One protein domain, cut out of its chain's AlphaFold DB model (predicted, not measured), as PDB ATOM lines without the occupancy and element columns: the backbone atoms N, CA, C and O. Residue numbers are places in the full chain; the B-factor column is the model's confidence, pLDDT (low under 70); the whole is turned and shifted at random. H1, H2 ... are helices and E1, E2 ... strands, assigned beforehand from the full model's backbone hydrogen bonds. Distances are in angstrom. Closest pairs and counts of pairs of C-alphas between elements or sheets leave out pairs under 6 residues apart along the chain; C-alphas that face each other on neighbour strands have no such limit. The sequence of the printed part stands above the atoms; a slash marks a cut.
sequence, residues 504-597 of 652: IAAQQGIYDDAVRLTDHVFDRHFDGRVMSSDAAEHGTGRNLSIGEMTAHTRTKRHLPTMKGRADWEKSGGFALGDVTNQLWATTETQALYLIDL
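What this domain is: This is residues 504 to 597 of the 652 residues of an uncharacterized protein of Flavobacteriales bacterium (UniProt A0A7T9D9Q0). Long helix H5 runs through the middle of a flat domain, with H1 beside it, H3 and E1 near its ends, and residues 566 to 572 sticking out. The 94 printed residues, mostly helix, include one named strand, E1, then five named helices. It is compact: radius of gyration of the C-alphas 14.2 A, spans 40 by 37 by 20 A.

How they stand to each other: Begin at E1, residues 509 to 512, pairing with no named strand. H1, residues 520 to 526, touches residues 585 to 589 of H5, residues 576 to 597, at a shallow tilt of 21 degrees, closest C-alphas Val 521 and Ala 585, 6.3 A. H2, residues 535 to 538, H3, residues 546 to 556, and H4, residues 565 to 571, touch no helix. H1, H3, H4 and H5 have every O i to N i+4 pair within hydrogen-bond range.

Where its parts are: Find C-alpha 509 at (15.060, -18.518, 49.654); H5 runs 31.6 A to C-alpha 597 at (5.211, -7.512, 20.554).

The domain as a whole: The printed part has no cut or long link; 26 residues have pLDDT under 70, among them residues 504 to 518.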
ATOM      1  N   ILE A 504      22.936 -18.561  53.857       35.62
ATOM      2  CA  ILE A 504      22.149 -19.650  53.254       35.62
ATOM      3  C   ILE A 504      21.205 -20.232  54.316       35.62
ATOM      4  O   ILE A 504      21.612 -21.019  55.170       35.62
ATOM      5  N   ALA A 505      19.927 -19.849  54.268       34.66
ATOM      6  CA  ALA A 505      18.865 -20.454  55.073       34.66
ATOM      7  C   ALA A 505      18.151 -21.534  54.247       34.66
ATOM      8  O   ALA A 505      17.391 -21.233  53.329       34.66
ATOM      9  N   ALA A 506      18.385 -22.801  54.589       36.78
ATOM     10  CA  ALA A 506      18.064 -23.968  53.762       36.78
ATOM     11  C   ALA A 506      16.567 -24.256  53.483       36.78
ATOM     12  O   ALA A 506      16.263 -25.328  52.974       36.78
ATOM     13  N   GLN A 507      15.621 -23.355  53.782       38.09
ATOM     14  CA  GLN A 507      14.193 -23.596  53.501       38.09
ATOM     15  C   GLN A 507      13.348 -22.390  53.043       38.09
ATOM     16  O   GLN A 507      12.162 -22.595  52.803       38.09
ATOM     17  N   GLN A 508      13.871 -21.161  52.897       40.50
ATOM     18  CA  GLN A 508      12.997 -20.002  52.578       40.50
ATOM     19  C   GLN A 508      13.502 -19.009  51.516       40.50
ATOM     20  O   GLN A 508      12.872 -17.975  51.327       40.50
ATOM     21  N   GLY A 509      14.568 -19.328  50.778       49.50
ATOM     22  CA  GLY A 509      15.060 -18.518  49.654       49.50
ATOM     23  C   GLY A 509      16.475 -17.979  49.864       49.50
ATOM     24  O   GLY A 509      17.043 -18.097  50.951       49.50
ATOM     25  N   ILE A 510      17.055 -17.415  48.804       53.34
ATOM     26  CA  ILE A 510      18.356 -16.736  48.845       53.34
ATOM     27  C   ILE A 510      18.107 -15.299  49.308       53.34
ATOM     28  O   ILE A 510      17.212 -14.634  48.791       53.34
ATOM     29  N   TYR A 511      18.861 -14.835  50.301       56.66
ATOM     30  CA  TYR A 511      18.738 -13.481  50.838       56.66
ATOM     31  C   TYR A 511      20.021 -12.700  50.578       56.66
ATOM     32  O   TYR A 511      21.116 -13.217  50.807       56.66
ATOM     33  N   ASP A 512      19.864 -11.448  50.166       54.91
ATOM     34  CA  ASP A 512      20.940 -10.467  50.088       54.91
ATOM     35  C   ASP A 512      20.507  -9.187  50.808       54.91
ATOM     36  O   ASP A 512      19.407  -8.683  50.588       54.91
ATOM     37  N   ASP A 513      21.349  -8.696  51.718       57.94
ATOM     38  CA  ASP A 513      21.085  -7.500  52.533       57.94
ATOM     39  C   ASP A 513      19.688  -7.499  53.203       57.94
ATOM     40  O   ASP A 513      18.914  -6.547  53.122       57.94
ATOM     41  N   ALA A 514      19.326  -8.633  53.819       57.22
ATOM     42  CA  ALA A 514      18.014  -8.917  54.420       57.22
ATOM     43  C   ALA A 514      16.797  -8.916  53.464       57.22
ATOM     44  O   ALA A 514      15.687  -9.228  53.910       57.22
ATOM     45  N   VAL A 515      16.991  -8.658  52.168       61.47
ATOM     46  CA  VAL A 515      15.967  -8.743  51.123       61.47
ATOM     47  C   VAL A 515      16.007 -10.132  50.502       61.47
ATOM     48  O   VAL A 515      17.064 -10.656  50.151       61.47
ATOM     49  N   ARG A 516      14.845 -10.775  50.401       68.19
ATOM     50  CA  ARG A 516      14.746 -12.081  49.756       68.19
ATOM     51  C   ARG A 516      14.758 -11.905  48.251       68.19
ATOM     52  O   ARG A 516      13.998 -11.092  47.745       68.19
ATOM     53  N   LEU A 517      15.558 -12.690  47.552       69.44
ATOM     54  CA  LEU A 517      15.563 -12.711  46.103       69.44
ATOM     55  C   LEU A 517      14.266 -13.345  45.564       69.44
ATOM     56  O   LEU A 517      13.875 -14.407  46.055       69.44
ATOM     57  N   THR A 518      13.586 -12.683  44.621       69.88
ATOM     58  CA  THR A 518      12.274 -13.120  44.095       69.88
ATOM     59  C   THR A 518      12.346 -13.447  42.605       69.88
ATOM     60  O   THR A 518      13.007 -12.739  41.851       69.88
ATOM     61  N   ASP A 519      11.656 -14.512  42.191       74.25
ATOM     62  CA  ASP A 519      11.616 -15.044  40.817       74.25
ATOM     63  C   ASP A 519      10.155 -15.326  40.424       74.25
ATOM     64  O   ASP A 519       9.723 -16.438  40.155       74.25
ATOM     65  N   HIS A 520       9.320 -14.293  40.518       81.06
ATOM     66  CA  HIS A 520       7.867 -14.453  40.431       81.06
ATOM     67  C   HIS A 520       7.289 -14.099  39.054       81.06
ATOM     68  O   HIS A 520       6.104 -14.343  38.801       81.06
ATOM     69  N   VAL A 521       8.064 -13.436  38.186       83.12
ATOM     70  CA  VAL A 521       7.550 -12.866  36.929       83.12
ATOM     71  C   VAL A 521       7.356 -13.961  35.885       83.12
ATOM     72  O   VAL A 521       6.297 -14.003  35.249       83.12
ATOM     73  N   PHE A 522       8.337 -14.852  35.727       82.69
ATOM     74  CA  PHE A 522       8.253 -15.969  34.789       82.69
ATOM     75  C   PHE A 522       7.387 -17.111  35.303       82.69
ATOM     76  O   PHE A 522       6.549 -17.578  34.532       82.69
ATOM     77  N   ASP A 523       7.467 -17.450  36.590       78.00
ATOM     78  CA  ASP A 523       6.534 -18.376  37.244       78.00
ATOM     79  C   ASP A 523       5.080 -18.025  36.904       78.00
ATOM     80  O   ASP A 523       4.299 -18.833  36.399       78.00
ATOM     81  N   ARG A 524       4.706 -16.752  37.084       80.44
ATOM     82  CA  ARG A 524       3.342 -16.307  36.793       80.44
ATOM     83  C   ARG A 524       2.981 -16.443  35.315       80.44
ATOM     84  O   ARG A 524       1.832 -16.758  35.012       80.44
ATOM     85  N   HIS A 525       3.908 -16.136  34.412       78.12
ATOM     86  CA  HIS A 525       3.627 -16.118  32.980       78.12
ATOM     87  C   HIS A 525       3.537 -17.525  32.380       78.12
ATOM     88  O   HIS A 525       2.607 -17.792  31.625       78.12
ATOM     89  N   PHE A 526       4.466 -18.415  32.732       77.69
ATOM     90  CA  PHE A 526       4.554 -19.755  32.148       77.69
ATOM     91  C   PHE A 526       3.776 -20.806  32.943       77.69
ATOM     92  O   PHE A 526       3.118 -21.651  32.338       77.69
ATOM     93  N   ASP A 527       3.769 -20.718  34.276       76.19
ATOM     94  CA  ASP A 527       3.109 -21.712  35.134       76.19
ATOM     95  C   ASP A 527       1.693 -21.290  35.554       76.19
ATOM     96  O   ASP A 527       0.971 -22.051  36.208       76.19
ATOM     97  N   GLY A 528       1.277 -20.065  35.210       72.12
ATOM     98  CA  GLY A 528      -0.030 -19.498  35.562       72.12
ATOM     99  C   GLY A 528      -0.212 -19.220  37.059       72.12
ATOM    100  O   GLY A 528      -1.307 -18.860  37.495       72.12
ATOM    101  N   ARG A 529       0.843 -19.390  37.864       69.94
ATOM    102  CA  ARG A 529       0.863 -19.172  39.314       69.94
ATOM    103  C   ARG A 529       2.279 -18.833  39.765       69.94
ATOM    104  O   ARG A 529       3.237 -19.311  39.183       69.94
ATOM    105  N   VAL A 530       2.404 -18.046  40.826       77.06
ATOM    106  CA  VAL A 530       3.701 -17.796  41.476       77.06
ATOM    107  C   VAL A 530       4.058 -18.997  42.357       77.06
ATOM    108  O   VAL A 530       3.155 -19.575  42.979       77.06
ATOM    109  N   MET A 531       5.339 -19.377  42.446       66.25
ATOM    110  CA  MET A 531       5.776 -20.420  43.378       66.25
ATOM    111  C   MET A 531       5.335 -20.089  44.817       66.25
ATOM    112  O   MET A 531       5.284 -18.932  45.238       66.25
ATOM    113  N   SER A 532       4.994 -21.118  45.600       65.38
ATOM    114  CA  SER A 532       4.464 -20.975  46.971       65.38
ATOM    115  C   SER A 532       5.361 -20.149  47.895       65.38
ATOM    116  O   SER A 532       4.882 -19.540  48.849       65.38
ATOM    117  N   SER A 533       6.654 -20.113  47.594       61.38
ATOM    118  CA  SER A 533       7.650 -19.341  48.307       61.38
ATOM    119  C   SER A 533       7.473 -17.826  48.073       61.38
ATOM    120  O   SER A 533       7.637 -17.071  49.025       61.38
ATOM    121  N   ASP A 534       7.136 -17.361  46.868       66.44
ATOM    122  CA  ASP A 534       6.978 -15.934  46.509       66.44
ATOM    123  C   ASP A 534       5.509 -15.467  46.557       66.44
ATOM    124  O   ASP A 534       5.206 -14.271  46.521       66.44
ATOM    125  N   ALA A 535       4.570 -16.409  46.699       67.81
ATOM    126  CA  ALA A 535       3.131 -16.157  46.693       67.81
ATOM    127  C   ALA A 535       2.650 -15.207  47.810       67.81
ATOM    128  O   ALA A 535       1.662 -14.500  47.618       67.81
ATOM    129  N   ALA A 536       3.338 -15.153  48.955       66.81
ATOM    130  CA  ALA A 536       2.965 -14.268  50.061       66.81
ATOM    131  C   ALA A 536       3.136 -12.775  49.720       66.81
ATOM    132  O   ALA A 536       2.345 -11.952  50.175       66.81
ATOM    133  N   GLU A 537       4.141 -12.431  48.911       68.31
ATOM    134  CA  GLU A 537       4.457 -11.045  48.539       68.31
ATOM    135  C   GLU A 537       3.965 -10.701  47.127       68.31
ATOM    136  O   GLU A 537       3.505  -9.589  46.867       68.31
ATOM    137  N   HIS A 538       3.988 -11.678  46.219       74.12
ATOM    138  CA  HIS A 538       3.696 -11.473  44.805       74.12
ATOM    139  C   HIS A 538       2.497 -12.287  44.293       74.12
ATOM    140  O   HIS A 538       2.156 -12.184  43.119       74.12
ATOM    141  N   GLY A 539       1.793 -13.067  45.115       63.25
ATOM    142  CA  GLY A 539       0.722 -13.961  44.642       63.25
ATOM    143  C   GLY A 539      -0.511 -13.264  44.050       63.25
ATOM    144  O   GLY A 539      -1.226 -13.868  43.256       63.25
ATOM    145  N   THR A 540      -0.760 -11.997  44.397       65.00
ATOM    146  CA  THR A 540      -1.941 -11.227  43.951       65.00
ATOM    147  C   THR A 540      -1.638 -10.192  42.865       65.00
ATOM    148  O   THR A 540      -2.557  -9.588  42.310       65.00
ATOM    149  N   GLY A 541      -0.357  -9.966  42.556       67.62
ATOM    150  CA  GLY A 541       0.055  -9.022  41.520       67.62
ATOM    151  C   GLY A 541      -0.240  -9.552  40.117       67.62
ATOM    152  O   GLY A 541      -0.191 -10.755  39.876       67.62
ATOM    153  N   ARG A 542      -0.496  -8.652  39.162       76.25
ATOM    154  CA  ARG A 542      -0.479  -8.973  37.727       76.25
ATOM    155  C   ARG A 542       0.513  -8.078  37.003       76.25
ATOM    156  O   ARG A 542       0.683  -6.919  37.383       76.25
ATOM    157  N   ASN A 543       1.112  -8.594  35.936       80.31
ATOM    158  CA  ASN A 543       1.924  -7.769  35.050       80.31
ATOM    159  C   ASN A 543       0.988  -6.814  34.289       80.31
ATOM    160  O   ASN A 543      -0.125  -7.188  33.901       80.31
ATOM    161  N   LEU A 544       1.403  -5.556  34.136       83.75
ATOM    162  CA  LEU A 544       0.646  -4.581  33.352       83.75
ATOM    163  C   LEU A 544       0.698  -4.968  31.875       83.75
ATOM    164  O   LEU A 544       1.691  -5.513  31.413       83.75
ATOM    165  N   SER A 545      -0.350  -4.670  31.112       83.75
ATOM    166  CA  SER A 545      -0.269  -4.753  29.650       83.75
ATOM    167  C   SER A 545       0.663  -3.666  29.095       83.75
ATOM    168  O   SER A 545       0.894  -2.646  29.747       83.75
ATOM    169  N   ILE A 546       1.148  -3.822  27.854       83.88
ATOM    170  CA  ILE A 546       1.996  -2.811  27.188       83.88
ATOM    171  C   ILE A 546       1.346  -1.412  27.220       83.88
ATOM    172  O   ILE A 546       2.027  -0.410  27.456       83.88
ATOM    173  N   GLY A 547       0.023  -1.328  27.037       82.44
ATOM    174  CA  GLY A 547      -0.722  -0.065  27.098       82.44
ATOM    175  C   GLY A 547      -0.745   0.553  28.501       82.44
ATOM    176  O   GLY A 547      -0.496   1.749  28.659       82.44
ATOM    177  N   GLU A 548      -0.974  -0.266  29.527       85.56
ATOM    178  CA  GLU A 548      -0.976   0.163  30.930       85.56
ATOM    179  C   GLU A 548       0.423   0.560  31.414       85.56
ATOM    180  O   GLU A 548       0.576   1.582  32.083       85.56
ATOM    181  N   MET A 549       1.454  -0.196  31.028       88.69
ATOM    182  CA  MET A 549       2.853   0.138  31.292       88.69
ATOM    183  C   MET A 549       3.227   1.471  30.635       88.69
ATOM    184  O   MET A 549       3.781   2.348  31.296       88.69
ATOM    185  N   THR A 550       2.830   1.682  29.376       86.56
ATOM    186  CA  THR A 550       3.061   2.953  28.673       86.56
ATOM    187  C   THR A 550       2.398   4.123  29.404       86.56
ATOM    188  O   THR A 550       3.013   5.178  29.587       86.56
ATOM    189  N   ALA A 551       1.151   3.951  29.850       89.38
ATOM    190  CA  ALA A 551       0.439   4.962  30.625       89.38
ATOM    191  C   ALA A 551       1.127   5.240  31.975       89.38
ATOM    192  O   ALA A 551       1.292   6.406  32.354       89.38
ATOM    193  N   HIS A 552       1.587   4.191  32.662       88.31
ATOM    194  CA  HIS A 552       2.325   4.291  33.918       88.31
ATOM    195  C   HIS A 552       3.632   5.069  33.739       88.31
ATOM    196  O   HIS A 552       3.855   6.057  34.430       88.31
ATOM    197  N   THR A 553       4.474   4.708  32.772       87.31
ATOM    198  CA  THR A 553       5.767   5.378  32.570       87.31
ATOM    199  C   THR A 553       5.604   6.839  32.143       87.31
ATOM    200  O   THR A 553       6.370   7.699  32.582       87.31
ATOM    201  N   ARG A 554       4.562   7.169  31.362       89.50
ATOM    202  CA  ARG A 554       4.241   8.565  31.008       89.50
ATOM    203  C   ARG A 554       3.848   9.413  32.220       89.50
ATOM    204  O   ARG A 554       4.231  10.580  32.278       89.50
ATOM    205  N   THR A 555       3.103   8.844  33.168       88.75
ATOM    206  CA  THR A 555       2.603   9.568  34.351       88.75
ATOM    207  C   THR A 555       3.587   9.563  35.517       88.75
ATOM    208  O   THR A 555       3.818  10.606  36.122       88.75
ATOM    209  N   LYS A 556       4.184   8.413  35.831       84.69
ATOM    210  CA  LYS A 556       5.042   8.197  37.004       84.69
ATOM    211  C   LYS A 556       6.533   8.422  36.745       84.69
ATOM    212  O   LYS A 556       7.278   8.613  37.695       84.69
ATOM    213  N   ARG A 557       6.970   8.478  35.477       87.25
ATOM    214  CA  ARG A 557       8.376   8.706  35.069       87.25
ATOM    215  C   ARG A 557       9.374   7.644  35.563       87.25
ATOM    216  O   ARG A 557      10.567   7.913  35.626       87.25
ATOM    217  N   HIS A 558       8.901   6.435  35.851       87.44
ATOM    218  CA  HIS A 558       9.718   5.241  36.082       87.44
ATOM    219  C   HIS A 558       8.987   3.998  35.543       87.44
ATOM    220  O   HIS A 558       7.839   4.089  35.090       87.44
ATOM    221  N   LEU A 559       9.670   2.850  35.514       88.50
ATOM    222  CA  LEU A 559       9.050   1.578  35.132       88.50
ATOM    223  C   LEU A 559       8.172   1.050  36.280       88.50
ATOM    224  O   LEU A 559       8.499   1.305  37.438       88.50
ATOM    225  N   PRO A 560       7.093   0.296  35.988       85.69
ATOM    226  CA  PRO A 560       6.182  -0.222  37.016       85.69
ATOM    227  C   PRO A 560       6.846  -1.104  38.082       85.69
ATOM    228  O   PRO A 560       6.357  -1.188  39.202       85.69
ATOM    229  N   THR A 561       7.946  -1.763  37.724       87.38
ATOM    230  CA  THR A 561       8.721  -2.691  38.558       87.38
ATOM    231  C   THR A 561       9.874  -2.021  39.313       87.38
ATOM    232  O   THR A 561      10.521  -2.676  40.124       87.38
ATOM    233  N   MET A 562      10.137  -0.732  39.070       87.94
ATOM    234  CA  MET A 562      11.181   0.034  39.761       87.94
ATOM    235  C   MET A 562      10.563   1.135  40.619       87.94
ATOM    236  O   MET A 562       9.648   1.834  40.178       87.94
ATOM    237  N   LYS A 563      11.095   1.326  41.826       86.62
ATOM    238  CA  LYS A 563      10.674   2.397  42.734       86.62
ATOM    239  C   LYS A 563      11.178   3.756  42.241       86.62
ATOM    240  O   LYS A 563      12.256   3.872  41.655       86.62
ATOM    241  N   GLY A 564      10.378   4.800  42.452       85.75
ATOM    242  CA  GLY A 564      10.678   6.148  41.970       85.75
ATOM    243  C   GLY A 564      11.561   6.954  42.929       85.75
ATOM    244  O   GLY A 564      11.818   6.561  44.065       85.75
ATOM    245  N   ARG A 565      11.965   8.160  42.501       82.81
ATOM    246  CA  ARG A 565      12.707   9.120  43.348       82.81
ATOM    247  C   ARG A 565      11.980   9.436  44.662       82.81
ATOM    248  O   ARG A 565      12.621   9.532  45.697       82.81
ATOM    249  N   ALA A 566      10.655   9.571  44.622       81.19
ATOM    250  CA  ALA A 566       9.863   9.863  45.816       81.19
ATOM    251  C   ALA A 566       9.953   8.737  46.868       81.19
ATOM    252  O   ALA A 566       9.984   9.014  48.064       81.19
ATOM    253  N   ASP A 567      10.040   7.478  46.428       82.50
ATOM    254  CA  ASP A 567      10.207   6.329  47.323       82.50
ATOM    255  C   ASP A 567      11.630   6.270  47.892       82.50
ATOM    256  O   ASP A 567      11.805   5.981  49.073       82.50
ATOM    257  N   TRP A 568      12.640   6.613  47.081       80.94
ATOM    258  CA  TRP A 568      14.026   6.749  47.541       80.94
ATOM    259  C   TRP A 568      14.127   7.781  48.663       80.94
ATOM    260  O   TRP A 568      14.677   7.498  49.727       80.94
ATOM    261  N   GLU A 569      13.603   8.985  48.429       80.06
ATOM    262  CA  GLU A 569      13.668  10.098  49.382       80.06
ATOM    263  C   GLU A 569      12.943   9.764  50.693       80.06
ATOM    264  O   GLU A 569      13.406  10.153  51.763       80.06
ATOM    265  N   LYS A 570      11.855   8.982  50.632       75.62
ATOM    266  CA  LYS A 570      11.122   8.514  51.816       75.62
ATOM    267  C   LYS A 570      11.889   7.462  52.625       75.62
ATOM    268  O   LYS A 570      11.792   7.463  53.850       75.62
ATOM    269  N   SER A 571      12.612   6.566  51.957       71.81
ATOM    270  CA  SER A 571      13.320   5.450  52.599       71.81
ATOM    271  C   SER A 571      14.766   5.768  52.991       71.81
ATOM    272  O   SER A 571      15.381   4.990  53.711       71.81
ATOM    273  N   GLY A 572      15.318   6.902  52.543       75.88
ATOM    274  CA  GLY A 572      16.718   7.270  52.786       75.88
ATOM    275  C   GLY A 572      17.727   6.532  51.894       75.88
ATOM    276  O   GLY A 572      18.921   6.559  52.177       75.88
ATOM    277  N   GLY A 573      17.257   5.895  50.817       75.69
ATOM    278  CA  GLY A 573      18.027   4.993  49.955       75.69
ATOM    279  C   GLY A 573      17.347   3.630  49.798       75.69
ATOM    280  O   GLY A 573      16.376   3.324  50.491       75.69
ATOM    281  N   PHE A 574      17.839   2.819  48.863       79.06
ATOM    282  CA  PHE A 574      17.411   1.428  48.688       79.06
ATOM    283  C   PHE A 574      18.534   0.485  49.127       79.06
ATOM    284  O   PHE A 574      19.705   0.772  48.879       79.06
ATOM    285  N   ALA A 575      18.172  -0.636  49.756       76.81
ATOM    286  CA  ALA A 575      19.105  -1.731  50.014       76.81
ATOM    287  C   ALA A 575      19.612  -2.308  48.685       76.81
ATOM    288  O   ALA A 575      18.872  -2.320  47.693       76.81
ATOM    289  N   LEU A 576      20.848  -2.811  48.649       77.69
ATOM    290  CA  LEU A 576      21.432  -3.315  47.399       77.69
ATOM    291  C   LEU A 576      20.630  -4.510  46.859       77.69
ATOM    292  O   LEU A 576      20.323  -4.547  45.668       77.69
ATOM    293  N   GLY A 577      20.188  -5.410  47.742       74.50
ATOM    294  CA  GLY A 577      19.317  -6.534  47.386       74.50
ATOM    295  C   GLY A 577      17.950  -6.108  46.822       74.50
ATOM    296  O   GLY A 577      17.441  -6.740  45.899       74.50
ATOM    297  N   ASP A 578      17.377  -4.993  47.296       81.50
ATOM    298  CA  ASP A 578      16.108  -4.448  46.774       81.50
ATOM    299  C   ASP A 578      16.284  -3.904  45.348       81.50
ATOM    300  O   ASP A 578      15.442  -4.133  44.478       81.50
ATOM    301  N   VAL A 579      17.410  -3.238  45.068       83.69
ATOM    302  CA  VAL A 579      17.737  -2.781  43.708       83.69
ATOM    303  C   VAL A 579      17.970  -3.969  42.776       83.69
ATOM    304  O   VAL A 579      17.471  -3.958  41.649       83.69
ATOM    305  N   THR A 580      18.670  -5.006  43.242       83.81
ATOM    306  CA  THR A 580      18.908  -6.237  42.473       83.81
ATOM    307  C   THR A 580      17.593  -6.916  42.088       83.81
ATOM    308  O   THR A 580      17.397  -7.223  40.913       83.81
ATOM    309  N   ASN A 581      16.645  -7.053  43.019       85.25
ATOM    310  CA  ASN A 581      15.317  -7.604  42.729       85.25
ATOM    311  C   ASN A 581      14.503  -6.749  41.757       85.25
ATOM    312  O   ASN A 581      13.871  -7.274  40.843       85.25
ATOM    313  N   GLN A 582      14.514  -5.424  41.932       88.00
ATOM    314  CA  GLN A 582      13.814  -4.520  41.017       88.00
ATOM    315  C   GLN A 582      14.374  -4.627  39.598       88.00
ATOM    316  O   GLN A 582      13.605  -4.650  38.634       88.00
ATOM    317  N   LEU A 583      15.698  -4.723  39.450       88.56
ATOM    318  CA  LEU A 583      16.341  -4.889  38.149       88.56
ATOM    319  C   LEU A 583      16.014  -6.252  37.530       88.56
ATOM    320  O   LEU A 583      15.700  -6.318  36.339       88.56
ATOM    321  N   TRP A 584      16.035  -7.311  38.340       86.06
ATOM    322  CA  TRP A 584      15.675  -8.661  37.919       86.06
ATOM    323  C   TRP A 584      14.236  -8.692  37.385       86.06
ATOM    324  O   TRP A 584      14.033  -8.929  36.193       86.06
ATOM    325  N   ALA A 585      13.246  -8.322  38.202       87.88
ATOM    326  CA  ALA A 585      11.837  -8.336  37.804       87.88
ATOM    327  C   ALA A 585      11.551  -7.429  36.591       87.88
ATOM    328  O   ALA A 585      10.698  -7.730  35.751       87.88
ATOM    329  N   THR A 586      12.278  -6.313  36.468       90.69
ATOM    330  CA  THR A 586      12.180  -5.418  35.306       90.69
ATOM    331  C   THR A 586      12.652  -6.096  34.027       90.69
ATOM    332  O   THR A 586      11.979  -5.989  33.001       90.69
ATOM    333  N   THR A 587      13.790  -6.786  34.083       90.38
ATOM    334  CA  THR A 587      14.384  -7.461  32.924       90.38
ATOM    335  C   THR A 587      13.451  -8.554  32.406       90.38
ATOM    336  O   THR A 587      13.171  -8.619  31.209       90.38
ATOM    337  N   GLU A 588      12.876  -9.340  33.311       90.50
ATOM    338  CA  GLU A 588      11.913 -10.392  32.970       90.50
ATOM    339  C   GLU A 588      10.625  -9.817  32.383       90.50
ATOM    340  O   GLU A 588      10.152 -10.251  31.335       90.50
ATOM    341  N   THR A 589      10.087  -8.767  33.007       89.44
ATOM    342  CA  THR A 589       8.872  -8.103  32.521       89.44
ATOM    343  C   THR A 589       9.076  -7.515  31.121       89.44
ATOM    344  O   THR A 589       8.183  -7.591  30.277       89.44
ATOM    345  N   GLN A 590      10.252  -6.946  30.840       90.12
ATOM    346  CA  GLN A 590      10.584  -6.440  29.507       90.12
ATOM    347  C   GLN A 590      10.709  -7.559  28.470       90.12
ATOM    348  O   GLN A 590      10.231  -7.381  27.349       90.12
ATOM    349  N   ALA A 591      11.285  -8.707  28.835       89.19
ATOM    350  CA  ALA A 591      11.332  -9.873  27.955       89.19
ATOM    351  C   ALA A 591       9.919 -10.330  27.556       89.19
ATOM    352  O   ALA A 591       9.662 -10.561  26.376       89.19
ATOM    353  N   LEU A 592       8.970 -10.346  28.500       86.88
ATOM    354  CA  LEU A 592       7.569 -10.674  28.209       86.88
ATOM    355  C   LEU A 592       6.907  -9.675  27.247       86.88
ATOM    356  O   LEU A 592       6.152 -10.081  26.365       86.88
ATOM    357  N   TYR A 593       7.202  -8.377  27.365       87.12
ATOM    358  CA  TYR A 593       6.689  -7.389  26.408       87.12
ATOM    359  C   TYR A 593       7.258  -7.567  25.003       87.12
ATOM    360  O   TYR A 593       6.543  -7.332  24.031       87.12
ATOM    361  N   LEU A 594       8.527  -7.963  24.882       87.81
ATOM    362  CA  LEU A 594       9.135  -8.247  23.583       87.81
ATOM    363  C   LEU A 594       8.497  -9.473  22.927       87.81
ATOM    364  O   LEU A 594       8.216  -9.422  21.732       87.81
ATOM    365  N   ILE A 595       8.208 -10.519  23.708       83.44
ATOM    366  CA  ILE A 595       7.484 -11.708  23.237       83.44
ATOM    367  C   ILE A 595       6.085 -11.317  22.737       83.44
ATOM    368  O   ILE A 595       5.759 -11.595  21.586       83.44
ATOM    369  N   ASP A 596       5.298 -10.575  23.529       81.62
ATOM    370  CA  ASP A 596       3.958 -10.103  23.118       81.62
ATOM    371  C   ASP A 596       4.021  -9.219  21.857       81.62
ATOM    372  O   ASP A 596       3.200  -9.341  20.947       81.62
ATOM    373  N   LEU A 597       5.025  -8.342  21.746       84.44
ATOM    374  CA  LEU A 597       5.211  -7.512  20.554       84.44
ATOM    375  C   LEU A 597       5.560  -8.353  19.315       84.44
ATOM    376  O   LEU A 597       5.048  -8.073  18.226       84.44
TER     377      LEU A 597